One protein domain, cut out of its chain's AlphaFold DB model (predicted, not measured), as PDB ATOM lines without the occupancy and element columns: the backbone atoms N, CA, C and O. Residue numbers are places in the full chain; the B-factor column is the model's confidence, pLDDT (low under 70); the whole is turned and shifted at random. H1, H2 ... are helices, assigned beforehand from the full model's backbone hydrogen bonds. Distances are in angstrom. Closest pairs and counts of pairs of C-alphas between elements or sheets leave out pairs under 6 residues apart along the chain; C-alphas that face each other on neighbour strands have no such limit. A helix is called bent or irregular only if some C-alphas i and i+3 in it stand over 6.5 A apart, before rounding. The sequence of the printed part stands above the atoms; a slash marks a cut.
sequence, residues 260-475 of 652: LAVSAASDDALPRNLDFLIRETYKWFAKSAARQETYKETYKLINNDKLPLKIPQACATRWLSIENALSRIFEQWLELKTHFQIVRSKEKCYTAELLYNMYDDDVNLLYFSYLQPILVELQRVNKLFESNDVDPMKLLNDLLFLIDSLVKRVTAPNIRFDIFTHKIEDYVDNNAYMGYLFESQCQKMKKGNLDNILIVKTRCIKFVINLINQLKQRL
ATOM      1  N   LEU A 260      25.074   4.921 -29.469       86.19
ATOM      2  CA  LEU A 260      25.895   6.120 -29.640       86.19
ATOM      3  C   LEU A 260      26.185   6.415 -31.115       86.19
ATOM      4  O   LEU A 260      26.211   7.582 -31.500       86.19
ATOM      5  N   ALA A 261      26.392   5.380 -31.934       90.38
ATOM      6  CA  ALA A 261      26.667   5.542 -33.355       90.38
ATOM      7  C   ALA A 261      25.470   6.132 -34.109       90.38
ATOM      8  O   ALA A 261      25.646   7.070 -34.883       90.38
ATOM      9  N   VAL A 262      24.258   5.642 -33.826       90.69
ATOM     10  CA  VAL A 262      23.021   6.184 -34.403       90.69
ATOM     11  C   VAL A 262      22.818   7.635 -33.984       90.69
ATOM     12  O   VAL A 262      22.604   8.475 -34.849       90.69
ATOM     13  N   SER A 263      22.969   7.953 -32.691       88.00
ATOM     14  CA  SER A 263      22.813   9.335 -32.211       88.00
ATOM     15  C   SER A 263      23.780  10.291 -32.906       88.00
ATOM     16  O   SER A 263      23.351  11.300 -33.454       88.00
ATOM     17  N   ALA A 264      25.071   9.947 -32.943       90.19
ATOM     18  CA  ALA A 264      26.088  10.790 -33.564       90.19
ATOM     19  C   ALA A 264      25.860  10.964 -35.075       90.19
ATOM     20  O   ALA A 264      26.019  12.062 -35.603       90.19
ATOM     21  N   ALA A 265      25.467   9.895 -35.774       92.50
ATOM     22  CA  ALA A 265      25.174   9.958 -37.202       92.50
ATOM     23  C   ALA A 265      23.952  10.834 -37.496       92.50
ATOM     24  O   ALA A 265      23.960  11.613 -38.450       92.50
ATOM     25  N   SER A 266      22.912  10.724 -36.674       90.31
ATOM     26  CA  SER A 266      21.698  11.512 -36.827       90.31
ATOM     27  C   SER A 266      21.899  12.986 -36.503       90.31
ATOM     28  O   SER A 266      21.417  13.820 -37.264       90.31
ATOM     29  N   ASP A 267      22.639  13.311 -35.440       89.56
ATOM     30  CA  ASP A 267      22.920  14.697 -35.052       89.56
ATOM     31  C   ASP A 267      23.705  15.463 -36.139       89.56
ATOM     32  O   ASP A 267      23.510  16.668 -36.303       89.56
ATOM     33  N   ASP A 268      24.558  14.772 -36.907       92.25
ATOM     34  CA  ASP A 268      25.372  15.379 -37.972       92.25
ATOM     35  C   ASP A 268      24.688  15.424 -39.357       92.25
ATOM     36  O   ASP A 268      24.992  16.291 -40.186       92.25
ATOM     37  N   ALA A 269      23.792  14.477 -39.651       93.88
ATOM     38  CA  ALA A 269      23.233  14.317 -40.995       93.88
ATOM     39  C   ALA A 269      21.741  14.659 -41.110       93.88
ATOM     40  O   ALA A 269      21.302  15.095 -42.178       93.88
ATOM     41  N   LEU A 270      20.955  14.463 -40.049       93.19
ATOM     42  CA  LEU A 270      19.499  14.546 -40.117       93.19
ATOM     43  C   LEU A 270      18.953  15.889 -39.600       93.19
ATOM     44  O   LEU A 270      19.530  16.519 -38.713       93.19
ATOM     45  N   PRO A 271      17.803  16.342 -40.125       93.00
ATOM     46  CA  PRO A 271      17.121  17.519 -39.604       93.00
ATOM     47  C   PRO A 271      16.621  17.340 -38.158       93.00
ATOM     48  O   PRO A 271      15.969  16.348 -37.829       93.00
ATOM     49  N   ARG A 272      16.811  18.362 -37.309       88.25
ATOM     50  CA  ARG A 272      16.331  18.355 -35.908       88.25
ATOM     51  C   ARG A 272      14.807  18.272 -35.779       88.25
ATOM     52  O   ARG A 272      14.302  17.822 -34.752       88.25
ATOM     53  N   ASN A 273      14.063  18.704 -36.800       90.94
ATOM     54  CA  ASN A 273      12.602  18.677 -36.774       90.94
ATOM     55  C   ASN A 273      12.037  17.245 -36.786       90.94
ATOM     56  O   ASN A 273      10.912  17.057 -36.334       90.94
ATOM     57  N   LEU A 274      12.801  16.231 -37.209       91.12
ATOM     58  CA  LEU A 274      12.351  14.834 -37.154       91.12
ATOM     59  C   LEU A 274      12.232  14.329 -35.705       91.12
ATOM     60  O   LEU A 274      11.192  13.789 -35.332       91.12
ATOM     61  N   ASP A 275      13.245  14.561 -34.858       86.81
ATOM     62  CA  ASP A 275      13.182  14.210 -33.424       86.81
ATOM     63  C   ASP A 275      12.063  14.992 -32.718       86.81
ATOM     64  O   ASP A 275      11.309  14.431 -31.919       86.81
ATOM     65  N   PHE A 276      11.888  16.267 -33.080       90.06
ATOM     66  CA  PHE A 276      10.784  17.081 -32.579       90.06
ATOM     67  C   PHE A 276       9.414  16.485 -32.943       90.06
ATOM     68  O   PHE A 276       8.584  16.317 -32.049       90.06
ATOM     69  N   LEU A 277       9.192  16.098 -34.207       93.19
ATOM     70  CA  LEU A 277       7.937  15.483 -34.666       93.19
ATOM     71  C   LEU A 277       7.584  14.249 -33.834       93.19
ATOM     72  O   LEU A 277       6.457  14.114 -33.351       93.19
ATOM     73  N   ILE A 278       8.562  13.364 -33.630       90.88
ATOM     74  CA  ILE A 278       8.377  12.107 -32.900       90.88
ATOM     75  C   ILE A 278       8.020  12.385 -31.436       90.88
ATOM     76  O   ILE A 278       7.048  11.838 -30.903       90.88
ATOM     77  N   ARG A 279       8.770  13.277 -30.778       89.00
ATOM     78  CA  ARG A 279       8.562  13.623 -29.365       89.00
ATOM     79  C   ARG A 279       7.242  14.341 -29.127       89.00
ATOM     80  O   ARG A 279       6.537  14.004 -28.174       89.00
ATOM     81  N   GLU A 280       6.909  15.324 -29.954       91.38
ATOM     82  CA  GLU A 280       5.683  16.102 -29.793       91.38
ATOM     83  C   GLU A 280       4.438  15.285 -30.134       91.38
ATOM     84  O   GLU A 280       3.442  15.389 -29.417       91.38
ATOM     85  N   THR A 281       4.515  14.381 -31.116       93.00
ATOM     86  CA  THR A 281       3.424  13.431 -31.383       93.00
ATOM     87  C   THR A 281       3.136  12.571 -30.151       93.00
ATOM     88  O   THR A 281       1.985  12.450 -29.737       93.00
ATOM     89  N   TYR A 282       4.162  12.021 -29.489       91.75
ATOM     90  CA  TYR A 282       3.954  11.279 -28.240       91.75
ATOM     91  C   TYR A 282       3.345  12.160 -27.137       91.75
ATOM     92  O   TYR A 282       2.356  11.781 -26.503       91.75
ATOM     93  N   LYS A 283       3.918  13.349 -26.896       90.75
ATOM     94  CA  LYS A 283       3.460  14.267 -25.837       90.75
ATOM     95  C   LYS A 283       2.010  14.701 -26.027       90.75
ATOM     96  O   LYS A 283       1.306  14.846 -25.026       90.75
ATOM     97  N   TRP A 284       1.571  14.878 -27.274       91.12
ATOM     98  CA  TRP A 284       0.196  15.232 -27.612       91.12
ATOM     99  C   TRP A 284      -0.813  14.271 -26.971       91.12
ATOM    100  O   TRP A 284      -1.791  14.720 -26.365       91.12
ATOM    101  N   PHE A 285      -0.522  12.967 -27.029       91.31
ATOM    102  CA  PHE A 285      -1.369  11.904 -26.489       91.31
ATOM    103  C   PHE A 285      -1.071  11.554 -25.026       91.31
ATOM    104  O   PHE A 285      -1.991  11.209 -24.286       91.31
ATOM    105  N   ALA A 286       0.184  11.648 -24.575       86.69
ATOM    106  CA  ALA A 286       0.644  11.085 -23.298       86.69
ATOM    107  C   ALA A 286      -0.126  11.555 -22.049       86.69
ATOM    108  O   ALA A 286      -0.170  10.834 -21.054       86.69
ATOM    109  N   LYS A 287      -0.716  12.757 -22.080       80.25
ATOM    110  CA  LYS A 287      -1.380  13.380 -20.921       80.25
ATOM    111  C   LYS A 287      -2.877  13.651 -21.109       80.25
ATOM    112  O   LYS A 287      -3.469  14.300 -20.255       80.25
ATOM    113  N   SER A 288      -3.493  13.194 -22.201       87.44
ATOM    114  CA  SER A 288      -4.905  13.484 -22.482       87.44
ATOM    115  C   SER A 288      -5.652  12.252 -22.976       87.44
ATOM    116  O   SER A 288      -5.470  11.816 -24.111       87.44
ATOM    117  N   ALA A 289      -6.532  11.721 -22.122       89.12
ATOM    118  CA  ALA A 289      -7.440  10.636 -22.486       89.12
ATOM    119  C   ALA A 289      -8.418  11.065 -23.593       89.12
ATOM    120  O   ALA A 289      -8.672  10.293 -24.510       89.12
ATOM    121  N   ALA A 290      -8.887  12.319 -23.558       89.31
ATOM    122  CA  ALA A 290      -9.773  12.866 -24.585       89.31
ATOM    123  C   ALA A 290      -9.118  12.831 -25.975       89.31
ATOM    124  O   ALA A 290      -9.696  12.289 -26.909       89.31
ATOM    125  N   ARG A 291      -7.869  13.309 -26.100       89.75
ATOM    126  CA  ARG A 291      -7.129  13.278 -27.378       89.75
ATOM    127  C   ARG A 291      -6.884  11.855 -27.879       89.75
ATOM    128  O   ARG A 291      -6.925  11.625 -29.084       89.75
ATOM    129  N   GLN A 292      -6.629  10.912 -26.969       91.62
ATOM    130  CA  GLN A 292      -6.480   9.499 -27.327       91.62
ATOM    131  C   GLN A 292      -7.783   8.912 -27.880       91.62
ATOM    132  O   GLN A 292      -7.736   8.214 -28.889       91.62
ATOM    133  N   GLU A 293      -8.935   9.214 -27.270       92.12
ATOM    134  CA  GLU A 293     -10.223   8.712 -27.761       92.12
ATOM    135  C   GLU A 293     -10.595   9.347 -29.109       92.12
ATOM    136  O   GLU A 293     -10.927   8.625 -30.044       92.12
ATOM    137  N   THR A 294     -10.408  10.662 -29.279       91.94
ATOM    138  CA  THR A 294     -10.656  11.337 -30.568       91.94
ATOM    139  C   THR A 294      -9.784  10.778 -31.696       91.94
ATOM    140  O   THR A 294     -10.239  10.601 -32.830       91.94
ATOM    141  N   TYR A 295      -8.512  10.479 -31.414       94.81
ATOM    142  CA  TYR A 295      -7.643   9.833 -32.396       94.81
ATOM    143  C   TYR A 295      -8.093   8.406 -32.707       94.81
ATOM    144  O   TYR A 295      -8.121   8.016 -33.868       94.81
ATOM    145  N   LYS A 296      -8.509   7.644 -31.695       94.44
ATOM    146  CA  LYS A 296      -9.025   6.284 -31.864       94.44
ATOM    147  C   LYS A 296     -10.296   6.244 -32.711       94.44
ATOM    148  O   LYS A 296     -10.414   5.356 -33.547       94.44
ATOM    149  N   GLU A 297     -11.204   7.205 -32.557       93.81
ATOM    150  CA  GLU A 297     -12.365   7.369 -33.445       93.81
ATOM    151  C   GLU A 297     -11.933   7.664 -34.886       93.81
ATOM    152  O   GLU A 297     -12.374   6.989 -35.814       93.81
ATOM    153  N   THR A 298     -11.006   8.613 -35.071       93.19
ATOM    154  CA  THR A 298     -10.456   8.955 -36.397       93.19
ATOM    155  C   THR A 298      -9.819   7.729 -37.061       93.19
ATOM    156  O   THR A 298     -10.074   7.438 -38.226       93.19
ATOM    157  N   TYR A 299      -9.023   6.975 -36.303       95.56
ATOM    158  CA  TYR A 299      -8.334   5.786 -36.780       95.56
ATOM    159  C   TYR A 299      -9.315   4.677 -37.180       95.56
ATOM    160  O   TYR A 299      -9.157   4.092 -38.250       95.56
ATOM    161  N   LYS A 300     -10.342   4.413 -36.360       95.38
ATOM    162  CA  LYS A 300     -11.390   3.421 -36.652       95.38
ATOM    163  C   LYS A 300     -12.127   3.725 -37.952       95.38
ATOM    164  O   LYS A 300     -12.338   2.813 -38.746       95.38
ATOM    165  N   LEU A 301     -12.466   4.995 -38.180       93.75
ATOM    166  CA  LEU A 301     -13.141   5.435 -39.403       93.75
ATOM    167  C   LEU A 301     -12.291   5.182 -40.657       93.75
ATOM    168  O   LEU A 301     -12.836   4.818 -41.693       93.75
ATOM    169  N   ILE A 302     -10.969   5.351 -40.565       94.56
ATOM    170  CA  ILE A 302     -10.044   5.139 -41.691       94.56
ATOM    171  C   ILE A 302      -9.731   3.645 -41.893       94.56
ATOM    172  O   ILE A 302      -9.573   3.196 -43.025       94.56
ATOM    173  N   ASN A 303      -9.658   2.864 -40.810       94.12
ATOM    174  CA  ASN A 303      -9.123   1.497 -40.813       94.12
ATOM    175  C   ASN A 303     -10.163   0.400 -40.543       94.12
ATOM    176  O   ASN A 303      -9.801  -0.663 -40.027       94.12
ATOM    177  N   ASN A 304     -11.433   0.622 -40.894       92.44
ATOM    178  CA  ASN A 304     -12.523  -0.350 -40.732       92.44
ATOM    179  C   ASN A 304     -12.612  -0.899 -39.292       92.44
ATOM    180  O   ASN A 304     -12.439  -2.095 -39.055       92.44
ATOM    181  N   ASP A 305     -12.807   0.002 -38.326       90.81
ATOM    182  CA  ASP A 305     -12.977  -0.278 -36.890       90.81
ATOM    183  C   ASP A 305     -11.777  -0.912 -36.162       90.81
ATOM    184  O   ASP A 305     -11.869  -1.272 -34.982       90.81
ATOM    185  N   LYS A 306     -10.606  -0.976 -36.804       92.12
ATOM    186  CA  LYS A 306      -9.356  -1.350 -36.128       92.12
ATOM    187  C   LYS A 306      -8.933  -0.303 -35.097       92.12
ATOM    188  O   LYS A 306      -9.315   0.862 -35.158       92.12
ATOM    189  N   LEU A 307      -8.113  -0.729 -34.137       90.62
ATOM    190  CA  LEU A 307      -7.566   0.143 -33.099       90.62
ATOM    191  C   LEU A 307      -6.149   0.616 -33.453       90.62
ATOM    192  O   LEU A 307      -5.361  -0.195 -33.945       90.62
ATOM    193  N   PRO A 308      -5.807   1.885 -33.153       91.50
ATOM    194  CA  PRO A 308      -4.463   2.398 -33.366       91.50
ATOM    195  C   PRO A 308      -3.461   1.725 -32.434       91.50
ATOM    196  O   PRO A 308      -3.771   1.327 -31.305       91.50
ATOM    197  N   LEU A 309      -2.216   1.673 -32.887       88.31
ATOM    198  CA  LEU A 309      -1.104   1.192 -32.084       88.31
ATOM    199  C   LEU A 309      -0.568   2.329 -31.214       88.31
ATOM    200  O   LEU A 309      -0.331   3.446 -31.677       88.31
ATOM    201  N   LYS A 310      -0.335   2.036 -29.931       87.31
ATOM    202  CA  LYS A 310       0.183   3.030 -28.987       87.31
ATOM    203  C   LYS A 310       1.584   3.483 -29.403       87.31
ATOM    204  O   LYS A 310       2.495   2.663 -29.508       87.31
ATOM    205  N   ILE A 311       1.757   4.793 -29.544       87.19
ATOM    206  CA  ILE A 311       3.061   5.414 -29.791       87.19
ATOM    207  C   ILE A 311       3.864   5.375 -28.478       87.19
ATOM    208  O   ILE A 311       3.412   5.937 -27.472       87.19
ATOM    209  N   PRO A 312       5.014   4.682 -28.433       84.81
ATOM    210  CA  PRO A 312       5.850   4.633 -27.243       84.81
ATOM    211  C   PRO A 312       6.587   5.958 -27.024       84.81
ATOM    212  O   PRO A 312       6.830   6.727 -27.953       84.81
ATOM    213  N   GLN A 313       6.981   6.213 -25.777       81.69
ATOM    214  CA  GLN A 313       7.839   7.348 -25.461       81.69
ATOM    215  C   GLN A 313       9.248   7.107 -26.005       81.69
ATOM    216  O   GLN A 313       9.923   6.181 -25.556       81.69
ATOM    217  N   ALA A 314       9.719   7.982 -26.892       71.81
ATOM    218  CA  ALA A 314      11.137   8.061 -27.218       71.81
ATOM    219  C   ALA A 314      11.922   8.573 -25.995       71.81
ATOM    220  O   ALA A 314      11.633   9.640 -25.443       71.81
ATOM    221  N   CYS A 315      12.901   7.799 -25.535       61.16
ATOM    222  CA  CYS A 315      13.824   8.185 -24.479       61.16
ATOM    223  C   CYS A 315      14.934   9.065 -25.067       61.16
ATOM    224  O   CYS A 315      15.619   8.659 -26.003       61.16
ATOM    225  N   ALA A 316      15.148  10.248 -24.485       49.66
ATOM    226  CA  ALA A 316      16.113  11.226 -24.993       49.66
ATOM    227  C   ALA A 316      17.567  10.714 -25.039       49.66
ATOM    228  O   ALA A 316      18.364  11.248 -25.800       49.66
ATOM    229  N   THR A 317      17.907   9.689 -24.251       47.00
ATOM    230  CA  THR A 317      19.252   9.093 -24.183       47.00
ATOM    231  C   THR A 317      19.388   7.782 -24.970       47.00
ATOM    232  O   THR A 317      20.482   7.222 -25.016       47.00
ATOM    233  N   ARG A 318      18.310   7.269 -25.594       55.75
ATOM    234  CA  ARG A 318      18.311   5.984 -26.318       55.75
ATOM    235  C   ARG A 318      17.553   6.062 -27.654       55.75
ATOM    236  O   ARG A 318      16.378   5.727 -27.712       55.75
ATOM    237  N   TRP A 319      18.219   6.450 -28.737       53.34
ATOM    238  CA  TRP A 319      17.761   6.376 -30.139       53.34
ATOM    239  C   TRP A 319      17.137   5.038 -30.565       53.34
ATOM    240  O   TRP A 319      16.235   5.028 -31.387       53.34
ATOM    241  N   LEU A 320      17.517   3.906 -29.985       55.28
ATOM    242  CA  LEU A 320      16.862   2.616 -30.240       55.28
ATOM    243  C   LEU A 320      15.387   2.608 -29.770       55.28
ATOM    244  O   LEU A 320      14.530   1.947 -30.348       55.28
ATOM    245  N   SER A 321      15.023   3.454 -28.798       63.31
ATOM    246  CA  SER A 321      13.614   3.711 -28.455       63.31
ATOM    247  C   SER A 321      12.885   4.621 -29.456       63.31
ATOM    248  O   SER A 321      11.652   4.646 -29.461       63.31
ATOM    249  N   ILE A 322      13.624   5.337 -30.315       67.44
ATOM    250  CA  ILE A 322      13.065   6.133 -31.415       67.44
ATOM    251  C   ILE A 322      12.579   5.216 -32.531       67.44
ATOM    252  O   ILE A 322      11.552   5.537 -33.105       67.44
ATOM    253  N   GLU A 323      13.220   4.070 -32.794       85.81
ATOM    254  CA  GLU A 323      12.777   3.133 -33.844       85.81
ATOM    255  C   GLU A 323      11.303   2.760 -33.671       85.81
ATOM    256  O   GLU A 323      10.504   3.034 -34.559       85.81
ATOM    257  N   ASN A 324      10.914   2.237 -32.501       84.50
ATOM    258  CA  ASN A 324       9.523   1.848 -32.278       84.50
ATOM    259  C   ASN A 324       8.574   3.049 -32.424       84.50
ATOM    260  O   ASN A 324       7.492   2.911 -32.983       84.50
ATOM    261  N   ALA A 325       8.949   4.234 -31.928       88.56
ATOM    262  CA  ALA A 325       8.117   5.429 -32.060       88.56
ATOM    263  C   ALA A 325       7.989   5.882 -33.524       88.56
ATOM    264  O   ALA A 325       6.883   6.162 -33.980       88.56
ATOM    265  N   LEU A 326       9.097   5.893 -34.264       91.56
ATOM    266  CA  LEU A 326       9.181   6.249 -35.676       91.56
ATOM    267  C   LEU A 326       8.377   5.273 -36.531       91.56
ATOM    268  O   LEU A 326       7.544   5.720 -37.311       91.56
ATOM    269  N   SER A 327       8.557   3.964 -36.341       91.81
ATOM    270  CA  SER A 327       7.804   2.920 -37.039       91.81
ATOM    271  C   SER A 327       6.302   3.061 -36.781       91.81
ATOM    272  O   SER A 327       5.526   3.079 -37.730       91.81
ATOM    273  N   ARG A 328       5.874   3.280 -35.525       92.19
ATOM    274  CA  ARG A 328       4.450   3.504 -35.198       92.19
ATOM    275  C   ARG A 328       3.875   4.773 -35.808       92.19
ATOM    276  O   ARG A 328       2.700   4.782 -36.159       92.19
ATOM    277  N   ILE A 329       4.659   5.843 -35.877       94.44
ATOM    278  CA  ILE A 329       4.235   7.094 -36.513       94.44
ATOM    279  C   ILE A 329       4.145   6.905 -38.028       94.44
ATOM    280  O   ILE A 329       3.171   7.338 -38.633       94.44
ATOM    281  N   PHE A 330       5.117   6.224 -38.632       94.56
ATOM    282  CA  PHE A 330       5.153   5.960 -40.066       94.56
ATOM    283  C   PHE A 330       3.998   5.057 -40.522       94.56
ATOM    284  O   PHE A 330       3.324   5.376 -41.498       94.56
ATOM    285  N   GLU A 331       3.720   3.980 -39.781       93.31
ATOM    286  CA  GLU A 331       2.588   3.066 -40.015       93.31
ATOM    287  C   GLU A 331       1.227   3.770 -39.936       93.31
ATOM    288  O   GLU A 331       0.274   3.313 -40.557       93.31
ATOM    289  N   GLN A 332       1.139   4.857 -39.164       95.19
ATOM    290  CA  GLN A 332      -0.100   5.588 -38.887       95.19
ATOM    291  C   GLN A 332      -0.073   7.018 -39.461       95.19
ATOM    292  O   GLN A 332      -0.771   7.907 -38.963       95.19
ATOM    293  N   TRP A 333       0.789   7.282 -40.455       95.38
ATOM    294  CA  TRP A 333       1.078   8.639 -40.931       95.38
ATOM    295  C   TRP A 333      -0.166   9.335 -41.484       95.38
ATOM    296  O   TRP A 333      -0.412  10.503 -41.181       95.38
ATOM    297  N   LEU A 334      -0.965   8.613 -42.276       95.31
ATOM    298  CA  LEU A 334      -2.185   9.141 -42.881       95.31
ATOM    299  C   LEU A 334      -3.210   9.507 -41.802       95.31
ATOM    300  O   LEU A 334      -3.765  10.601 -41.817       95.31
ATOM    301  N   GLU A 335      -3.415   8.624 -40.832       96.38
ATOM    302  CA  GLU A 335      -4.375   8.797 -39.749       96.38
ATOM    303  C   GLU A 335      -3.971   9.935 -38.818       96.38
ATOM    304  O   GLU A 335      -4.823  10.713 -38.389       96.38
ATOM    305  N   LEU A 336      -2.676  10.057 -38.516       96.69
ATOM    306  CA  LEU A 336      -2.138  11.161 -37.724       96.69
ATOM    307  C   LEU A 336      -2.293  12.487 -38.471       96.69
ATOM    308  O   LEU A 336      -2.794  13.451 -37.886       96.69
ATOM    309  N   LYS A 337      -1.965  12.528 -39.769       96.50
ATOM    310  CA  LYS A 337      -2.187  13.702 -40.624       96.50
ATOM    311  C   LYS A 337      -3.655  14.136 -40.601       96.50
ATOM    312  O   LYS A 337      -3.944  15.299 -40.315       96.50
ATOM    313  N   THR A 338      -4.584  13.206 -40.829       95.50
ATOM    314  CA  THR A 338      -6.029  13.480 -40.806       95.50
ATOM    315  C   THR A 338      -6.504  13.929 -39.424       95.50
ATOM    316  O   THR A 338      -7.273  14.883 -39.319       95.50
ATOM    317  N   HIS A 339      -6.017  13.303 -38.350       95.00
ATOM    318  CA  HIS A 339      -6.348  13.708 -36.987       95.00
ATOM    319  C   HIS A 339      -5.941  15.157 -36.712       95.00
ATOM    320  O   HIS A 339      -6.778  15.958 -36.295       95.00
ATOM    321  N   PHE A 340      -4.686  15.525 -36.988       95.25
ATOM    322  CA  PHE A 340      -4.218  16.892 -36.758       95.25
ATOM    323  C   PHE A 340      -4.898  17.908 -37.679       95.25
ATOM    324  O   PHE A 340      -5.134  19.035 -37.249       95.25
ATOM    325  N   GLN A 341      -5.308  17.511 -38.888       93.81
ATOM    326  CA  GLN A 341      -6.130  18.347 -39.765       93.81
ATOM    327  C   GLN A 341      -7.479  18.684 -39.117       93.81
ATOM    328  O   GLN A 341      -7.848  19.854 -39.030       93.81
ATOM    329  N   ILE A 342      -8.193  17.667 -38.622       91.19
ATOM    330  CA  ILE A 342      -9.500  17.830 -37.969       91.19
ATOM    331  C   ILE A 342      -9.363  18.673 -36.702       91.19
ATOM    332  O   ILE A 342     -10.148  19.599 -36.488       91.19
ATOM    333  N   VAL A 343      -8.369  18.362 -35.865       90.56
ATOM    334  CA  VAL A 343      -8.128  19.086 -34.614       90.56
ATOM    335  C   VAL A 343      -7.795  20.542 -34.902       90.56
ATOM    336  O   VAL A 343      -8.396  21.407 -34.282       90.56
ATOM    337  N   ARG A 344      -6.917  20.842 -35.866       88.50
ATOM    338  CA  ARG A 344      -6.572  22.224 -36.235       88.50
ATOM    339  C   ARG A 344      -7.793  23.031 -36.682       88.50
ATOM    340  O   ARG A 344      -7.896  24.212 -36.370       88.50
ATOM    341  N   SER A 345      -8.720  22.408 -37.407       85.69
ATOM    342  CA  SER A 345      -9.948  23.075 -37.853       85.69
ATOM    343  C   SER A 345     -10.961  23.307 -36.727       85.69
ATOM    344  O   SER A 345     -11.740  24.254 -36.807       85.69
ATOM    345  N   LYS A 346     -10.977  22.456 -35.692       84.88
ATOM    346  CA  LYS A 346     -11.942  22.525 -34.577       84.88
ATOM    347  C   LYS A 346     -11.415  23.281 -33.356       84.88
ATOM    348  O   LYS A 346     -12.177  23.957 -32.672       84.88
ATOM    349  N   GLU A 347     -10.123  23.168 -33.076       76.88
ATOM    350  CA  GLU A 347      -9.445  23.718 -31.907       76.88
ATOM    351  C   GLU A 347      -8.388  24.734 -32.356       76.88
ATOM    352  O   GLU A 347      -7.511  24.420 -33.159       76.88
ATOM    353  N   LYS A 348      -8.401  25.947 -31.785       71.69
ATOM    354  CA  LYS A 348      -7.348  26.963 -31.994       71.69
ATOM    355  C   LYS A 348      -6.062  26.599 -31.230       71.69
ATOM    356  O   LYS A 348      -5.604  27.349 -30.372       71.69
ATOM    357  N   CYS A 349      -5.511  25.413 -31.488       84.25
ATOM    358  CA  CYS A 349      -4.317  24.895 -30.831       84.25
ATOM    359  C   CYS A 349      -3.100  24.985 -31.760       84.25
ATOM    360  O   CYS A 349      -2.986  24.223 -32.721       84.25
ATOM    361  N   TYR A 350      -2.144  25.857 -31.422       88.81
ATOM    362  CA  TYR A 350      -0.911  26.035 -32.199       88.81
ATOM    363  C   TYR A 350      -0.109  24.734 -32.359       88.81
ATOM    364  O   TYR A 350       0.430  24.461 -33.425       88.81
ATOM    365  N   THR A 351      -0.054  23.888 -31.325       90.50
ATOM    366  CA  THR A 351       0.659  22.603 -31.404       90.50
ATOM    367  C   THR A 351       0.026  21.652 -32.422       90.50
ATOM    368  O   THR A 351       0.757  20.970 -33.133       90.50
ATOM    369  N   ALA A 352      -1.308  21.617 -32.525       91.44
ATOM    370  CA  ALA A 352      -1.992  20.806 -33.534       91.44
ATOM    371  C   ALA A 352      -1.732  21.335 -34.949       91.44
ATOM    372  O   ALA A 352      -1.512  20.545 -35.862       91.44
ATOM    373  N   GLU A 353      -1.706  22.660 -35.120       93.12
ATOM    374  CA  GLU A 353      -1.349  23.298 -36.389       93.12
ATOM    375  C   GLU A 353       0.089  22.996 -36.809       93.12
ATOM    376  O   GLU A 353       0.328  22.586 -37.943       93.12
ATOM    377  N   LEU A 354       1.037  23.123 -35.880       94.69
ATOM    378  CA  LEU A 354       2.433  22.779 -36.115       94.69
ATOM    379  C   LEU A 354       2.584  21.307 -36.514       94.69
ATOM    380  O   LEU A 354       3.216  21.020 -37.525       94.69
ATOM    381  N   LEU A 355       1.979  20.382 -35.760       95.19
ATOM    382  CA  LEU A 355       2.036  18.952 -36.071       95.19
ATOM    383  C   LEU A 355       1.392  18.651 -37.427       95.19
ATOM    384  O   LEU A 355       2.000  17.938 -38.219       95.19
ATOM    385  N   TYR A 356       0.229  19.233 -37.739       95.81
ATOM    386  CA  TYR A 356      -0.390  19.094 -39.060       95.81
ATOM    387  C   TYR A 356       0.571  19.517 -40.176       95.81
ATOM    388  O   TYR A 356       0.802  18.732 -41.088       95.81
ATOM    389  N   ASN A 357       1.189  20.698 -40.072       95.06
ATOM    390  CA  ASN A 357       2.134  21.187 -41.080       95.06
ATOM    391  C   ASN A 357       3.337  20.244 -41.250       95.06
ATOM    392  O   ASN A 357       3.818  20.050 -42.361       95.06
ATOM    393  N   MET A 358       3.809  19.620 -40.167       96.50
ATOM    394  CA  MET A 358       4.904  18.645 -40.232       96.50
ATOM    395  C   MET A 358       4.496  17.318 -40.887       96.50
ATOM    396  O   MET A 358       5.318  16.728 -41.586       96.50
ATOM    397  N   TYR A 359       3.260  16.849 -40.668       96.25
ATOM    398  CA  TYR A 359       2.700  15.656 -41.324       96.25
ATOM    399  C   TYR A 359       2.282  15.910 -42.782       96.25
ATOM    400  O   TYR A 359       2.219  14.971 -43.579       96.25
ATOM    401  N   ASP A 360       1.961  17.160 -43.124       93.81
ATOM    402  CA  ASP A 360       1.638  17.604 -44.484       93.81
ATOM    403  C   ASP A 360       2.887  17.818 -45.350       93.81
ATOM    404  O   ASP A 360       2.798  17.796 -46.573       93.81
ATOM    405  N   ASP A 361       4.056  17.958 -44.725       92.25
ATOM    406  CA  ASP A 361       5.344  18.072 -45.400       92.25
ATOM    407  C   ASP A 361       5.872  16.701 -45.867       92.25
ATOM    408  O   ASP A 361       6.395  15.893 -45.088       92.25
ATOM    409  N   ASP A 362       5.781  16.468 -47.178       90.56
ATOM    410  CA  ASP A 362       6.261  15.255 -47.846       90.56
ATOM    411  C   ASP A 362       7.772  15.004 -47.648       90.56
ATOM    412  O   ASP A 362       8.224  13.860 -47.730       90.56
ATOM    413  N   VAL A 363       8.571  16.036 -47.336       92.88
ATOM    414  CA  VAL A 363      10.002  15.876 -47.027       92.88
ATOM    415  C   VAL A 363      10.193  15.077 -45.735       92.88
ATOM    416  O   VAL A 363      11.063  14.204 -45.677       92.88
ATOM    417  N   ASN A 364       9.366  15.312 -44.712       94.25
ATOM    418  CA  ASN A 364       9.428  14.541 -43.467       94.25
ATOM    419  C   ASN A 364       9.023  13.085 -43.708       94.25
ATOM    420  O   ASN A 364       9.683  12.175 -43.204       94.25
ATOM    421  N   LEU A 365       7.999  12.862 -44.536       93.75
ATOM    422  CA  LEU A 365       7.571  11.520 -44.924       93.75
ATOM    423  C   LEU A 365       8.682  10.757 -45.673       93.75
ATOM    424  O   LEU A 365       8.902   9.576 -45.389       93.75
ATOM    425  N   LEU A 366       9.426  11.433 -46.561       93.75
ATOM    426  CA  LEU A 366      10.594  10.864 -47.245       93.75
ATOM    427  C   LEU A 366      11.706  10.448 -46.276       93.75
ATOM    428  O   LEU A 366      12.267   9.363 -46.412       93.75
ATOM    429  N   TYR A 367      12.037  11.276 -45.280       95.06
ATOM    430  CA  TYR A 367      13.027  10.872 -44.275       95.06
ATOM    431  C   TYR A 367      12.570   9.628 -43.512       95.06
ATOM    432  O   TYR A 367      13.359   8.703 -43.326       95.06
ATOM    433  N   PHE A 368      11.304   9.574 -43.093       94.19
ATOM    434  CA  PHE A 368      10.776   8.421 -42.363       94.19
ATOM    435  C   PHE A 368      10.820   7.142 -43.208       94.19
ATOM    436  O   PHE A 368      11.222   6.100 -42.687       94.19
ATOM    437  N   SER A 369      10.486   7.211 -44.502       94.06
ATOM    438  CA  SER A 369      10.499   6.032 -45.378       94.06
ATOM    439  C   SER A 369      11.895   5.462 -45.622       94.06
ATOM    440  O   SER A 369      12.024   4.251 -45.806       94.06
ATOM    441  N   TYR A 370      12.938   6.296 -45.567       93.94
ATOM    442  CA  TYR A 370      14.326   5.834 -45.643       93.94
ATOM    443  C   TYR A 370      14.877   5.345 -44.298       93.94
ATOM    444  O   TYR A 370      15.558   4.322 -44.229       93.94
ATOM    445  N   LEU A 371      14.592   6.068 -43.210       92.94
ATOM    446  CA  LEU A 371      15.148   5.775 -41.886       92.94
ATOM    447  C   LEU A 371      14.543   4.520 -41.259       92.94
ATOM    448  O   LEU A 371      15.266   3.761 -40.614       92.94
ATOM    449  N   GLN A 372      13.243   4.286 -41.452       92.56
ATOM    450  CA  GLN A 372      12.526   3.164 -40.849       92.56
ATOM    451  C   GLN A 372      13.213   1.804 -41.085       92.56
ATOM    452  O   GLN A 372      13.548   1.152 -40.092       92.56
ATOM    453  N   PRO A 373      13.520   1.373 -42.326       93.19
ATOM    454  CA  PRO A 373      14.108   0.052 -42.546       93.19
ATOM    455  C   PRO A 373      15.513  -0.084 -41.942       93.19
ATOM    456  O   PRO A 373      15.890  -1.172 -41.510       93.19
ATOM    457  N   ILE A 374      16.283   1.008 -41.885       93.19
ATOM    458  CA  ILE A 374      17.632   1.024 -41.304       93.19
ATOM    459  C   ILE A 374      17.557   0.883 -39.780       93.19
ATOM    460  O   ILE A 374      18.256   0.060 -39.190       93.19
ATOM    461  N   LEU A 375      16.686   1.663 -39.134       91.62
ATOM    462  CA  LEU A 375      16.508   1.622 -37.684       91.62
ATOM    463  C   LEU A 375      15.947   0.276 -37.216       91.62
ATOM    464  O   LEU A 375      16.414  -0.243 -36.205       91.62
ATOM    465  N   VAL A 376      15.021  -0.329 -37.970       91.38
ATOM    466  CA  VAL A 376      14.510  -1.684 -37.697       91.38
ATOM    467  C   VAL A 376      15.642  -2.714 -37.710       91.38
ATOM    468  O   VAL A 376      15.719  -3.564 -36.820       91.38
ATOM    469  N   GLU A 377      16.547  -2.636 -38.686       92.50
ATOM    470  CA  GLU A 377      17.688  -3.548 -38.793       92.50
ATOM    471  C   GLU A 377      18.676  -3.378 -37.627       92.50
ATOM    472  O   GLU A 377      19.095  -4.367 -37.017       92.50
ATOM    473  N   LEU A 378      18.979  -2.129 -37.253       91.75
ATOM    474  CA  LEU A 378      19.797  -1.797 -36.080       91.75
ATOM    475  C   LEU A 378      19.165  -2.321 -34.785       91.75
ATOM    476  O   LEU A 378      19.844  -2.944 -33.967       91.75
ATOM    477  N   GLN A 379      17.854  -2.123 -34.611       88.88
ATOM    478  CA  GLN A 379      17.111  -2.596 -33.447       88.88
ATOM    479  C   GLN A 379      17.063  -4.124 -33.377       88.88
ATOM    480  O   GLN A 379      17.129  -4.682 -32.280       88.88
ATOM    481  N   ARG A 380      16.961  -4.810 -34.523       90.94
ATOM    482  CA  ARG A 380      17.026  -6.276 -34.596       90.94
ATOM    483  C   ARG A 380      18.350  -6.774 -34.032       90.94
ATOM    484  O   ARG A 380      18.331  -7.605 -33.130       90.94
ATOM    485  N   VAL A 381      19.476  -6.251 -34.521       90.62
ATOM    486  CA  VAL A 381      20.805  -6.658 -34.037       90.62
ATOM    487  C   VAL A 381      20.987  -6.300 -32.568       90.62
ATOM    488  O   VAL A 381      21.417  -7.146 -31.793       90.62
ATOM    489  N   ASN A 382      20.572  -5.105 -32.144       88.19
ATOM    490  CA  ASN A 382      20.631  -4.717 -30.737       88.19
ATOM    491  C   ASN A 382      19.873  -5.704 -29.820       88.19
ATOM    492  O   ASN A 382      20.419  -6.155 -28.816       88.19
ATOM    493  N   LYS A 383      18.661  -6.128 -30.215       87.25
ATOM    494  CA  LYS A 383      17.873  -7.141 -29.486       87.25
ATOM    495  C   LYS A 383      18.553  -8.513 -29.434       87.25
ATOM    496  O   LYS A 383      18.353  -9.232 -28.458       87.25
ATOM    497  N   LEU A 384      19.349  -8.890 -30.442       89.88
ATOM    498  CA  LEU A 384      20.131 -10.133 -30.392       89.88
ATOM    499  C   LEU A 384      21.169 -10.075 -29.265       89.88
ATOM    500  O   LEU A 384      21.272 -11.021 -28.492       89.88
ATOM    501  N   PHE A 385      21.873  -8.951 -29.104       87.00
ATOM    502  CA  PHE A 385      22.848  -8.769 -28.019       87.00
ATOM    503  C   PHE A 385      22.211  -8.658 -26.621       87.00
ATOM    504  O   PHE A 385      22.885  -8.939 -25.626       87.00
ATOM    505  N   GLU A 386      20.928  -8.295 -26.534       84.25
ATOM    506  CA  GLU A 386      20.114  -8.265 -25.303       84.25
ATOM    507  C   GLU A 386      19.405  -9.606 -24.998       84.25
ATOM    508  O   GLU A 386      18.792  -9.773 -23.935       84.25
ATOM    509  N   SER A 387      19.467 -10.576 -25.915       85.31
ATOM    510  CA  SER A 387      18.809 -11.877 -25.767       85.31
ATOM    511  C   SER A 387      19.628 -12.851 -24.914       85.31
ATOM    512  O   SER A 387      20.854 -12.806 -24.886       85.31
ATOM    513  N   ASN A 388      18.932 -13.768 -24.231       76.19
ATOM    514  CA  ASN A 388      19.540 -14.906 -23.527       76.19
ATOM    515  C   ASN A 388      19.649 -16.175 -24.368       76.19
ATOM    516  O   ASN A 388      20.428 -17.054 -24.024       76.19
ATOM    517  N   ASP A 389      18.817 -16.310 -25.398       79.38
ATOM    518  CA  ASP A 389      18.678 -17.548 -26.173       79.38
ATOM    519  C   ASP A 389      19.244 -17.326 -27.577       79.38
ATOM    520  O   ASP A 389      18.563 -17.444 -28.590       79.38
ATOM    521  N   VAL A 390      20.499 -16.880 -27.614       84.12
ATOM    522  CA  VAL A 390      21.272 -16.635 -28.835       84.12
ATOM    523  C   VAL A 390      22.618 -17.324 -28.712       84.12
ATOM    524  O   VAL A 390      23.185 -17.399 -27.623       84.12
ATOM    525  N   ASP A 391      23.143 -17.820 -29.830       85.94
ATOM    526  CA  ASP A 391      24.481 -18.402 -29.855       85.94
ATOM    527  C   ASP A 391      25.531 -17.283 -29.708       85.94
ATOM    528  O   ASP A 391      25.699 -16.480 -30.636       85.94
ATOM    529  N   PRO A 392      26.264 -17.216 -28.577       84.62
ATOM    530  CA  PRO A 392      27.240 -16.157 -28.343       84.62
ATOM    531  C   PRO A 392      28.372 -16.157 -29.378       84.62
ATOM    532  O   PRO A 392      28.962 -15.105 -29.620       84.62
ATOM    533  N   MET A 393      28.644 -17.295 -30.029       87.81
ATOM    534  CA  MET A 393      29.708 -17.410 -31.027       87.81
ATOM    535  C   MET A 393      29.314 -16.813 -32.382       87.81
ATOM    536  O   MET A 393      30.188 -16.509 -33.192       87.81
ATOM    537  N   LYS A 394      28.012 -16.621 -32.640       89.38
ATOM    538  CA  LYS A 394      27.491 -16.085 -33.911       89.38
ATOM    539  C   LYS A 394      27.165 -14.588 -33.853       89.38
ATOM    540  O   LYS A 394      27.173 -13.938 -34.895       89.38
ATOM    541  N   LEU A 395      26.974 -14.017 -32.660       88.50
ATOM    542  CA  LEU A 395      26.559 -12.617 -32.465       88.50
ATOM    543  C   LEU A 395      27.430 -11.584 -33.198       88.50
ATOM    544  O   LEU A 395      26.924 -10.610 -33.752       88.50
ATOM    545  N   LEU A 396      28.750 -11.781 -33.220       87.62
ATOM    546  CA  LEU A 396      29.651 -10.848 -33.905       87.62
ATOM    547  C   LEU A 396      29.496 -10.892 -35.429       87.62
ATOM    548  O   LEU A 396      29.680  -9.864 -36.078       87.62
ATOM    549  N   ASN A 397      29.108 -12.036 -35.998       88.38
ATOM    550  CA  ASN A 397      28.803 -12.127 -37.423       88.38
ATOM    551  C   ASN A 397      27.532 -11.339 -37.754       88.38
ATOM    552  O   ASN A 397      27.530 -10.620 -38.744       88.38
ATOM    553  N   ASP A 398      26.493 -11.386 -36.908       90.06
ATOM    554  CA  ASP A 398      25.285 -10.563 -37.088       90.06
ATOM    555  C   ASP A 398      25.592  -9.057 -37.096       90.06
ATOM    556  O   ASP A 398      25.017  -8.309 -37.891       90.06
ATOM    557  N   LEU A 399      26.529  -8.607 -36.252       90.00
ATOM    558  CA  LEU A 399      26.995  -7.217 -36.256       90.00
ATOM    559  C   LEU A 399      27.716  -6.859 -37.565       90.00
ATOM    560  O   LEU A 399      27.473  -5.789 -38.122       90.00
ATOM    561  N   LEU A 400      28.588  -7.739 -38.063       89.19
ATOM    562  CA  LEU A 400      29.291  -7.521 -39.330       89.19
ATOM    563  C   LEU A 400      28.331  -7.554 -40.525       89.19
ATOM    564  O   LEU A 400      28.430  -6.695 -41.394       89.19
ATOM    565  N   PHE A 401      27.343  -8.452 -40.530       91.00
ATOM    566  CA  PHE A 401      26.310  -8.485 -41.564       91.00
ATOM    567  C   PHE A 401      25.485  -7.200 -41.607       91.00
ATOM    568  O   PHE A 401      25.163  -6.725 -42.694       91.00
ATOM    569  N   LEU A 402      25.169  -6.610 -40.450       93.06
ATOM    570  CA  LEU A 402      24.523  -5.299 -40.392       93.06
ATOM    571  C   LEU A 402      25.405  -4.215 -41.023       93.06
ATOM    572  O   LEU A 402      24.912  -3.399 -41.795       93.06
ATOM    573  N   ILE A 403      26.702  -4.200 -40.721       92.06
ATOM    574  CA  ILE A 403      27.634  -3.242 -41.327       92.06
ATOM    575  C   ILE A 403      27.688  -3.444 -42.846       92.06
ATOM    576  O   ILE A 403      27.552  -2.473 -43.585       92.06
ATOM    577  N   ASP A 404      27.821  -4.682 -43.320       91.38
ATOM    578  CA  ASP A 404      27.848  -4.996 -44.753       91.38
ATOM    579  C   ASP A 404      26.541  -4.592 -45.448       91.38
ATOM    580  O   ASP A 404      26.556  -4.092 -46.575       91.38
ATOM    581  N   SER A 405      25.401  -4.772 -44.777       93.38
ATOM    582  CA  SER A 405      24.093  -4.302 -45.237       93.38
ATOM    583  C   SER A 405      24.066  -2.777 -45.376       93.38
ATOM    584  O   SER A 405      23.663  -2.266 -46.420       93.38
ATOM    585  N   LEU A 406      24.566  -2.035 -44.380       93.88
ATOM    586  CA  LEU A 406      24.679  -0.573 -44.442       93.88
ATOM    587  C   LEU A 406      25.592  -0.113 -45.582       93.88
ATOM    588  O   LEU A 406      25.234   0.805 -46.315       93.88
ATOM    589  N   VAL A 407      26.738  -0.770 -45.771       93.19
ATOM    590  CA  VAL A 407      27.674  -0.472 -46.864       93.19
ATOM    591  C   VAL A 407      26.995  -0.662 -48.221       93.19
ATOM    592  O   VAL A 407      27.054   0.226 -49.071       93.19
ATOM    593  N   LYS A 408      26.279  -1.773 -48.424       92.06
ATOM    594  CA  LYS A 408      25.561  -2.058 -49.681       92.06
ATOM    595  C   LYS A 408      24.451  -1.053 -50.004       92.06
ATOM    596  O   LYS A 408      24.055  -0.960 -51.159       92.06
ATOM    597  N   ARG A 409      23.949  -0.296 -49.022       92.19
ATOM    598  CA  ARG A 409      22.937   0.756 -49.247       92.19
ATOM    599  C   ARG A 409      23.510   2.028 -49.869       92.19
ATOM    600  O   ARG A 409      22.743   2.814 -50.408       92.19
ATOM    601  N   VAL A 410      24.822   2.246 -49.772       92.94
ATOM    602  CA  VAL A 410      25.490   3.473 -50.249       92.94
ATOM    603  C   VAL A 410      26.601   3.206 -51.259       92.94
ATOM    604  O   VAL A 410      27.300   4.133 -51.645       92.94
ATOM    605  N   THR A 411      26.782   1.958 -51.685       92.19
ATOM    606  CA  THR A 411      27.825   1.544 -52.633       92.19
ATOM    607  C   THR A 411      27.205   0.814 -53.823       92.19
ATOM    608  O   THR A 411      26.085   0.305 -53.746       92.19
ATOM    609  N   ALA A 412      27.933   0.743 -54.938       88.00
ATOM    610  CA  ALA A 412      27.505  -0.028 -56.100       88.00
ATOM    611  C   ALA A 412      27.434  -1.548 -55.788       88.00
ATOM    612  O   ALA A 412      28.285  -2.062 -55.055       88.00
ATOM    613  N   PRO A 413      26.500  -2.315 -56.393       83.44
ATOM    614  CA  PRO A 413      26.181  -3.695 -55.989       83.44
ATOM    615  C   PRO A 413      27.342  -4.704 -55.962       83.44
ATOM    616  O   PRO A 413      27.286  -5.681 -55.220       83.44
ATOM    617  N   ASN A 414      28.387  -4.488 -56.768       83.88
ATOM    618  CA  ASN A 414      29.493  -5.437 -56.952       83.88
ATOM    619  C   ASN A 414      30.761  -5.077 -56.161       83.88
ATOM    620  O   ASN A 414      31.802  -5.712 -56.339       83.88
ATOM    621  N   ILE A 415      30.703  -4.058 -55.302       84.25
ATOM    622  CA  ILE A 415      31.859  -3.622 -54.521       84.25
ATOM    623  C   ILE A 415      32.119  -4.609 -53.379       84.25
ATOM    624  O   ILE A 415      31.246  -4.900 -52.561       84.25
ATOM    625  N   ARG A 416      33.357  -5.108 -53.301       82.38
ATOM    626  CA  ARG A 416      33.866  -5.792 -52.108       82.38
ATOM    627  C   ARG A 416      34.477  -4.754 -51.183       82.38
ATOM    628  O   ARG A 416      35.495  -4.158 -51.519       82.38
ATOM    629  N   PHE A 417      33.867  -4.569 -50.023       84.94
ATOM    630  CA  PHE A 417      34.330  -3.626 -49.017       84.94
ATOM    631  C   PHE A 417      34.820  -4.375 -47.780       84.94
ATOM    632  O   PHE A 417      34.125  -5.244 -47.261       84.94
ATOM    633  N   ASP A 418      36.010  -4.018 -47.301       85.06
ATOM    634  CA  ASP A 418      36.497  -4.433 -45.983       85.06
ATOM    635  C   ASP A 418      36.559  -3.202 -45.079       85.06
ATOM    636  O   ASP A 418      37.397  -2.316 -45.279       85.06
ATOM    637  N   ILE A 419      35.684  -3.173 -44.068       84.12
ATOM    638  CA  ILE A 419      35.586  -2.087 -43.089       84.12
ATOM    639  C   ILE A 419      36.916  -1.819 -42.375       84.12
ATOM    640  O   ILE A 419      37.167  -0.691 -41.952       84.12
ATOM    641  N   PHE A 420      37.794  -2.814 -42.234       82.31
ATOM    642  CA  PHE A 420      39.035  -2.668 -41.478       82.31
ATOM    643  C   PHE A 420      40.138  -1.962 -42.258       82.31
ATOM    644  O   PHE A 420      40.987  -1.322 -41.638       82.31
ATOM    645  N   THR A 421      40.139  -2.058 -43.586       83.50
ATOM    646  CA  THR A 421      41.213  -1.519 -44.434       83.50
ATOM    647  C   THR A 421      40.766  -0.326 -45.265       83.50
ATOM    648  O   THR A 421      41.578   0.549 -45.549       83.50
ATOM    649  N   HIS A 422      39.485  -0.252 -45.619       86.25
ATOM    650  CA  HIS A 422      38.964   0.762 -46.528       86.25
ATOM    651  C   HIS A 422      38.235   1.891 -45.789       86.25
ATOM    652  O   HIS A 422      37.747   1.730 -44.661       86.25
ATOM    653  N   LYS A 423      38.179   3.055 -46.439       88.62
ATOM    654  CA  LYS A 423      37.319   4.183 -46.074       88.62
ATOM    655  C   LYS A 423      36.065   4.117 -46.937       88.62
ATOM    656  O   LYS A 423      36.165   3.840 -48.127       88.62
ATOM    657  N   ILE A 424      34.892   4.286 -46.334       91.06
ATOM    658  CA  ILE A 424      33.618   4.112 -47.045       91.06
ATOM    659  C   ILE A 424      33.399   5.222 -48.078       91.06
ATOM    660  O   ILE A 424      32.801   4.979 -49.120       91.06
ATOM    661  N   GLU A 425      33.950   6.404 -47.814       91.06
ATOM    662  CA  GLU A 425      33.880   7.602 -48.648       91.06
ATOM    663  C   GLU A 425      34.403   7.363 -50.070       91.06
ATOM    664  O   GLU A 425      33.869   7.934 -51.016       91.06
ATOM    665  N   ASP A 426      35.383   6.471 -50.227       89.75
ATOM    666  CA  ASP A 426      36.010   6.159 -51.517       89.75
ATOM    667  C   ASP A 426      35.109   5.295 -52.428       89.75
ATOM    668  O   ASP A 426      35.403   5.124 -53.609       89.75
ATOM    669  N   TYR A 427      34.016   4.739 -51.893       90.94
ATOM    670  CA  TYR A 427      33.149   3.766 -52.574       90.94
ATOM    671  C   TYR A 427      31.695   4.240 -52.723       90.94
ATOM    672  O   TYR A 427      30.847   3.477 -53.192       90.94
ATOM    673  N   VAL A 428      31.394   5.475 -52.308       91.75
ATOM    674  CA  VAL A 428      30.027   6.009 -52.257       91.75
ATOM    675  C   VAL A 428      29.444   6.172 -53.659       91.75
ATOM    676  O   VAL A 428      30.011   6.854 -54.510       91.75
ATOM    677  N   ASP A 429      28.259   5.608 -53.867       89.88
ATOM    678  CA  ASP A 429      27.429   5.863 -55.038       89.88
ATOM    679  C   ASP A 429      26.376   6.932 -54.711       89.88
ATOM    680  O   ASP A 429      25.413   6.693 -53.980       89.88
ATOM    681  N   ASN A 430      26.535   8.127 -55.284       85.00
ATOM    682  CA  ASN A 430      25.576   9.225 -55.114       85.00
ATOM    683  C   ASN A 430      24.203   8.936 -55.749       85.00
ATOM    684  O   ASN A 430      23.224   9.607 -55.422       85.00
ATOM    685  N   ASN A 431      24.117   7.936 -56.630       85.38
ATOM    686  CA  ASN A 431      22.881   7.475 -57.256       85.38
ATOM    687  C   ASN A 431      22.347   6.182 -56.620       85.38
ATOM    688  O   ASN A 431      21.482   5.528 -57.212       85.38
ATOM    689  N   ALA A 432      22.827   5.823 -55.423       86.88
ATOM    690  CA  ALA A 432      22.410   4.617 -54.727       86.88
ATOM    691  C   ALA A 432      20.881   4.522 -54.581       86.88
ATOM    692  O   ALA A 432      20.172   5.503 -54.323       86.88
ATOM    693  N   TYR A 433      20.373   3.300 -54.736       90.06
ATOM    694  CA  TYR A 433      18.954   3.004 -54.604       90.06
ATOM    695  C   TYR A 433      18.499   3.109 -53.141       90.06
ATOM    696  O   TYR A 433      18.941   2.345 -52.286       90.06
ATOM    697  N   MET A 434      17.550   4.011 -52.868       88.81
ATOM    698  CA  MET A 434      17.087   4.320 -51.504       88.81
ATOM    699  C   MET A 434      15.955   3.405 -51.001       88.81
ATOM    700  O   MET A 434      15.479   3.560 -49.877       88.81
ATOM    701  N   GLY A 435      15.502   2.451 -51.818       90.81
ATOM    702  CA  GLY A 435      14.378   1.570 -51.500       90.81
ATOM    703  C   GLY A 435      13.060   1.978 -52.164       90.81
ATOM    704  O   GLY A 435      12.832   3.134 -52.517       90.81
ATOM    705  N   TYR A 436      12.164   1.002 -52.335       92.25
ATOM    706  CA  TYR A 436      10.957   1.163 -53.154       92.25
ATOM    707  C   TYR A 436      10.005   2.228 -52.609       92.25
ATOM    708  O   TYR A 436       9.512   3.055 -53.372       92.25
ATOM    709  N   LEU A 437       9.764   2.232 -51.293       90.19
ATOM    710  CA  LEU A 437       8.867   3.202 -50.659       90.19
ATOM    711  C   LEU A 437       9.377   4.635 -50.824       90.19
ATOM    712  O   LEU A 437       8.597   5.512 -51.189       90.19
ATOM    713  N   PHE A 438      10.679   4.849 -50.623       93.06
ATOM    714  CA  PHE A 438      11.313   6.150 -50.809       93.06
ATOM    715  C   PHE A 438      11.194   6.619 -52.263       93.06
ATOM    716  O   PHE A 438      10.680   7.703 -52.528       93.06
ATOM    717  N   GLU A 439      11.589   5.783 -53.227       92.06
ATOM    718  CA  GLU A 439      11.537   6.147 -54.649       92.06
ATOM    719  C   GLU A 439      10.092   6.355 -55.143       92.06
ATOM    720  O   GLU A 439       9.827   7.270 -55.925       92.06
ATOM    721  N   SER A 440       9.129   5.570 -54.649       91.31
ATOM    722  CA  SER A 440       7.699   5.754 -54.937       91.31
ATOM    723  C   SER A 440       7.173   7.085 -54.386       91.31
ATOM    724  O   SER A 440       6.435   7.794 -55.074       91.31
ATOM    725  N   GLN A 441       7.578   7.474 -53.174       89.00
ATOM    726  CA  GLN A 441       7.241   8.782 -52.608       89.00
ATOM    727  C   GLN A 441       7.892   9.922 -53.400       89.00
ATOM    728  O   GLN A 441       7.209  10.887 -53.741       89.00
ATOM    729  N   CYS A 442       9.160   9.779 -53.803       90.12
ATOM    730  CA  CYS A 442       9.817  10.749 -54.677       90.12
ATOM    731  C   CYS A 442       9.053  10.941 -55.988       90.12
ATOM    732  O   CYS A 442       8.925  12.073 -56.443       90.12
ATOM    733  N   GLN A 443       8.526   9.867 -56.592       87.88
ATOM    734  CA  GLN A 443       7.709   9.948 -57.809       87.88
ATOM    735  C   GLN A 443       6.417  10.751 -57.603       87.88
ATOM    736  O   GLN A 443       6.056  11.535 -58.481       87.88
ATOM    737  N   LYS A 444       5.758  10.615 -56.445       86.00
ATOM    738  CA  LYS A 444       4.541  11.375 -56.104       86.00
ATOM    739  C   LYS A 444       4.811  12.876 -55.939       86.00
ATOM    740  O   LYS A 444       3.962  13.683 -56.302       86.00
ATOM    741  N   MET A 445       6.006  13.254 -55.482       82.00
ATOM    742  CA  MET A 445       6.402  14.652 -55.260       82.00
ATOM    743  C   MET A 445       6.796  15.437 -56.529       82.00
ATOM    744  O   MET A 445       7.072  16.632 -56.429       82.00
ATOM    745  N   LYS A 446       6.870  14.816 -57.720       62.88
ATOM    746  CA  LYS A 446       7.578  15.347 -58.914       62.88
ATOM    747  C   LYS A 446       7.022  16.624 -59.591       62.88
ATOM    748  O   LYS A 446       7.380  16.902 -60.731       62.88
ATOM    749  N   LYS A 447       6.244  17.481 -58.922       58.91
ATOM    750  CA  LYS A 447       5.958  18.854 -59.392       58.91
ATOM    751  C   LYS A 447       6.660  19.880 -58.487       58.91
ATOM    752  O   LYS A 447       6.108  20.278 -57.474       58.91
ATOM    753  N   GLY A 448       7.884  20.286 -58.847       63.56
ATOM    754  CA  GLY A 448       8.597  21.429 -58.239       63.56
ATOM    755  C   GLY A 448       9.572  21.145 -57.082       63.56
ATOM    756  O   GLY A 448      10.242  22.069 -56.644       63.56
ATOM    757  N   ASN A 449       9.712  19.896 -56.617       78.44
ATOM    758  CA  ASN A 449      10.489  19.549 -55.409       78.44
ATOM    759  C   ASN A 449      11.812  18.784 -55.663       78.44
ATOM    760  O   ASN A 449      12.296  18.078 -54.778       78.44
ATOM    761  N   LEU A 450      12.406  18.885 -56.857       81.12
ATOM    762  CA  LEU A 450      13.627  18.138 -57.216       81.12
ATOM    763  C   LEU A 450      14.818  18.449 -56.293       81.12
ATOM    764  O   LEU A 450      15.484  17.521 -55.834       81.12
ATOM    765  N   ASP A 451      15.030  19.723 -55.959       85.56
ATOM    766  CA  ASP A 451      16.128  20.145 -55.078       85.56
ATOM    767  C   ASP A 451      15.962  19.584 -53.661       85.56
ATOM    768  O   ASP A 451      16.911  19.070 -53.070       85.56
ATOM    769  N   ASN A 452      14.729  19.584 -53.143       87.38
ATOM    770  CA  ASN A 452      14.411  18.994 -51.842       87.38
ATOM    771  C   ASN A 452      14.705  17.489 -51.824       87.38
ATOM    772  O   ASN A 452      15.311  16.996 -50.874       87.38
ATOM    773  N   ILE A 453      14.345  16.759 -52.887       89.62
ATOM    774  CA  ILE A 453      14.643  15.324 -53.006       89.62
ATOM    775  C   ILE A 453      16.160  15.083 -52.997       89.62
ATOM    776  O   ILE A 453      16.628  14.185 -52.295       89.62
ATOM    777  N   LEU A 454      16.937  15.885 -53.731       90.44
ATOM    778  CA  LEU A 454      18.396  15.758 -53.771       90.44
ATOM    779  C   LEU A 454      19.040  16.050 -52.405       90.44
ATOM    780  O   LEU A 454      19.933  15.315 -51.972       90.44
ATOM    781  N   ILE A 455      18.555  17.074 -51.694       92.12
ATOM    782  CA  ILE A 455      19.001  17.405 -50.332       92.12
ATOM    783  C   ILE A 455      18.721  16.241 -49.375       92.12
ATOM    784  O   ILE A 455      19.606  15.855 -48.607       92.12
ATOM    785  N   VAL A 456      17.518  15.658 -49.431       93.38
ATOM    786  CA  VAL A 456      17.147  14.496 -48.608       93.38
ATOM    787  C   VAL A 456      18.052  13.309 -48.923       93.38
ATOM    788  O   VAL A 456      18.649  12.761 -48.000       93.38
ATOM    789  N   LYS A 457      18.229  12.950 -50.205       93.50
ATOM    790  CA  LYS A 457      19.115  11.846 -50.623       93.50
ATOM    791  C   LYS A 457      20.538  12.039 -50.096       93.50
ATOM    792  O   LYS A 457      21.091  11.130 -49.482       93.50
ATOM    793  N   THR A 458      21.093  13.240 -50.249       94.00
ATOM    794  CA  THR A 458      22.446  13.573 -49.777       94.00
ATOM    795  C   THR A 458      22.576  13.399 -48.263       94.00
ATOM    796  O   THR A 458      23.525  12.783 -47.781       94.00
ATOM    797  N   ARG A 459      21.601  13.893 -47.489       95.25
ATOM    798  CA  ARG A 459      21.580  13.745 -46.024       95.25
ATOM    799  C   ARG A 459      21.407  12.293 -45.586       95.25
ATOM    800  O   ARG A 459      22.069  11.863 -44.647       95.25
ATOM    801  N   CYS A 460      20.575  11.528 -46.282       95.19
ATOM    802  CA  CYS A 460      20.375  10.101 -46.049       95.19
ATOM    803  C   CYS A 460      21.650   9.278 -46.303       95.19
ATOM    804  O   CYS A 460      22.004   8.433 -45.481       95.19
ATOM    805  N   ILE A 461      22.382   9.560 -47.386       95.00
ATOM    806  CA  ILE A 461      23.691   8.942 -47.663       95.00
ATOM    807  C   ILE A 461      24.697   9.331 -46.575       95.00
ATOM    808  O   ILE A 461      25.337   8.459 -45.987       95.00
ATOM    809  N   LYS A 462      24.786  10.629 -46.248       95.56
ATOM    810  CA  LYS A 462      25.668  11.141 -45.188       95.56
ATOM    811  C   LYS A 462      25.387  10.463 -43.843       95.56
ATOM    812  O   LYS A 462      26.321  10.079 -43.146       95.56
ATOM    813  N   PHE A 463      24.114  10.257 -43.501       95.56
ATOM    814  CA  PHE A 463      23.704   9.541 -42.293       95.56
ATOM    815  C   PHE A 463      24.275   8.118 -42.255       95.56
ATOM    816  O   PHE A 463      24.871   7.735 -41.251       95.56
ATOM    817  N   VAL A 464      24.149   7.350 -43.341       95.81
ATOM    818  CA  VAL A 464      24.658   5.970 -43.396       95.81
ATOM    819  C   VAL A 464      26.188   5.926 -43.348       95.81
ATOM    820  O   VAL A 464      26.742   5.120 -42.605       95.81
ATOM    821  N   ILE A 465      26.878   6.821 -44.064       95.00
ATOM    822  CA  ILE A 465      28.347   6.945 -44.017       95.00
ATOM    823  C   ILE A 465      28.819   7.220 -42.587       95.00
ATOM    824  O   ILE A 465      29.662   6.499 -42.047       95.00
ATOM    825  N   ASN A 466      28.225   8.225 -41.940       95.50
ATOM    826  CA  ASN A 466      28.544   8.567 -40.563       95.50
ATOM    827  C   ASN A 466      28.265   7.402 -39.620       95.50
ATOM    828  O   ASN A 466      29.085   7.112 -38.754       95.50
ATOM    829  N   LEU A 467      27.139   6.708 -39.795       94.88
ATOM    830  CA  LEU A 467      26.791   5.546 -38.991       94.88
ATOM    831  C   LEU A 467      27.846   4.439 -39.120       94.88
ATOM    832  O   LEU A 467      28.315   3.939 -38.099       94.88
ATOM    833  N   ILE A 468      28.273   4.100 -40.340       94.31
ATOM    834  CA  ILE A 468      29.326   3.101 -40.595       94.31
ATOM    835  C   ILE A 468      30.633   3.512 -39.911       94.31
ATOM    836  O   ILE A 468      31.245   2.700 -39.217       94.31
ATOM    837  N   ASN A 469      31.039   4.776 -40.037       93.19
ATOM    838  CA  ASN A 469      32.258   5.291 -39.411       93.19
ATOM    839  C   ASN A 469      32.191   5.257 -37.878       93.19
ATOM    840  O   ASN A 469      33.140   4.832 -37.214       93.19
ATOM    841  N   GLN A 470      31.056   5.656 -37.304       92.00
ATOM    842  CA  GLN A 470      30.839   5.633 -35.860       92.00
ATOM    843  C   GLN A 470      30.791   4.193 -35.318       92.00
ATOM    844  O   GLN A 470      31.305   3.944 -34.223       92.00
ATOM    845  N   LEU A 471      30.228   3.242 -36.073       90.81
ATOM    846  CA  LEU A 471      30.272   1.814 -35.745       90.81
ATOM    847  C   LEU A 471      31.708   1.284 -35.820       90.81
ATOM    848  O   LEU A 471      32.177   0.700 -34.847       90.81
ATOM    849  N   LYS A 472      32.438   1.566 -36.910       88.75
ATOM    850  CA  LYS A 472      33.848   1.182 -37.106       88.75
ATOM    851  C   LYS A 472      34.730   1.637 -35.944       88.75
ATOM    852  O   LYS A 472      35.491   0.838 -35.411       88.75
ATOM    853  N   GLN A 473      34.596   2.894 -35.517       85.69
ATOM    854  CA  GLN A 473      35.361   3.465 -34.403       85.69
ATOM    855  C   GLN A 473      35.089   2.763 -33.059       85.69
ATOM    856  O   GLN A 473      35.934   2.782 -32.164       85.69
ATOM    857  N   ARG A 474      33.902   2.169 -32.894       83.12
ATOM    858  CA  ARG A 474      33.464   1.523 -31.649       83.12
ATOM    859  C   ARG A 474      33.607   0.002 -31.667       83.12
ATOM    860  O   ARG A 474      33.325  -0.625 -30.647       83.12
ATOM    861  N   LEU A 475      34.058  -0.589 -32.775       80.38
ATOM    862  CA  LEU A 475      34.379  -2.012 -32.815       80.38
ATOM    863  C   LEU A 475      35.535  -2.332 -31.845       80.38
ATOM    864  O   LEU A 475      36.443  -1.515 -31.680       80.38
TER     865      LEU A 475
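AT A GLANCE: This is residues 260 to 475 of the 652 residues of the protein "BED-type domain-containing protein" of Trachymyrmex cornetzi (UniProt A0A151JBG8). Two groups of helices stand side by side in a broad body, with H4 between them. H2, H3, H5 and H6 make one lobe; the bent H7, H8, H10 and the long H11 make the other, with H1 and H9 packed on H11, and residues 386 to 391 stick out. The printed part has 216 residues with eleven named helices, H1 to H11 in chain order, and no named strand: the class is all helix, its packing part aligned and part crossed. It is compact, with a radius of gyration of the C-alphas of 19.0 A and spans of 59 by 48 by 30 A.

IN THESE COORDINATES: H1, residues 260 to 269, begins at C-alpha 260 (25.895, 6.120, -29.640). H2 is residues 272 to 286, 21.4 A long; H3, 289 to 302, 20.1 A; H4, 320 to 331; H5, 333 to 346, 20.1 A; H6, 350 to 360. H7, residues 362 to 385, was assigned as one helix by its hydrogen bonds but is bent: C-alphas 370 and 373 are 6.6 A apart. Its arms are H7a, residues 362 to 370, and H7b, residues 373 to 385, at a steep tilt of 38 degrees, only just past shallow. H8 is residues 395 to 408, 20.2 A; H9, 424 to 427; H10, 436 to 444. H11, residues 450 to 474, spans 36.4 A and ends at C-alpha 474 (33.464, 1.523, -31.649).

HOW THE PARTS SIT: H11 touches H1, closest at the C-alphas of Ala 261 and Gln 470, 4.9 A, at a shallow tilt of 29 degrees, opposite ways. Its residues 464 to 471 touch H8, closest at Ile 403 and Ile 468, C-alphas 6.6 A apart. It touches H9 at C-alphas 424 and 465, 6.7 A, and H7a at C-alphas 367 and 456, 7.0 A. H10 touches H7a at C-alphas 369 and 438, 5.5 A. H7b and H8 form a hairpin at 13 degrees, closest at C-alphas 381 and 399, 6.6 A. H4 touches H7b at C-alphas 323 and 375, 5.6 A, and H2 at C-alphas 278 and 326, 6.5 A, about perpendicular at 78 degrees. H2 touches H6 at C-alphas 277 and 355, 7.0 A. H5 and H6 form a hairpin, closest at C-alphas 340 and 356, 5.0 A. H3 touches H5 at C-alphas 299 and 335, 5.8 A. H3 is apart from H11. Each O i to N i+4 pair is within hydrogen-bond range in H1, H3, H5, H6, H7a, H7b, H8, H10 and H11; H2 has 10 of 11 and H4 6 of 8, and H9 is too short for such a pair.

THE WHOLE: The C-alphas farthest apart, of Lys 346 and Thr 421, are 59.2 A apart. The printed part has no cut. The links from H3 to H4 and H8 to H9 are long. Mean pLDDT of the printed part is 88.5; residues 315 to 322 and 446 to 448 are under 70.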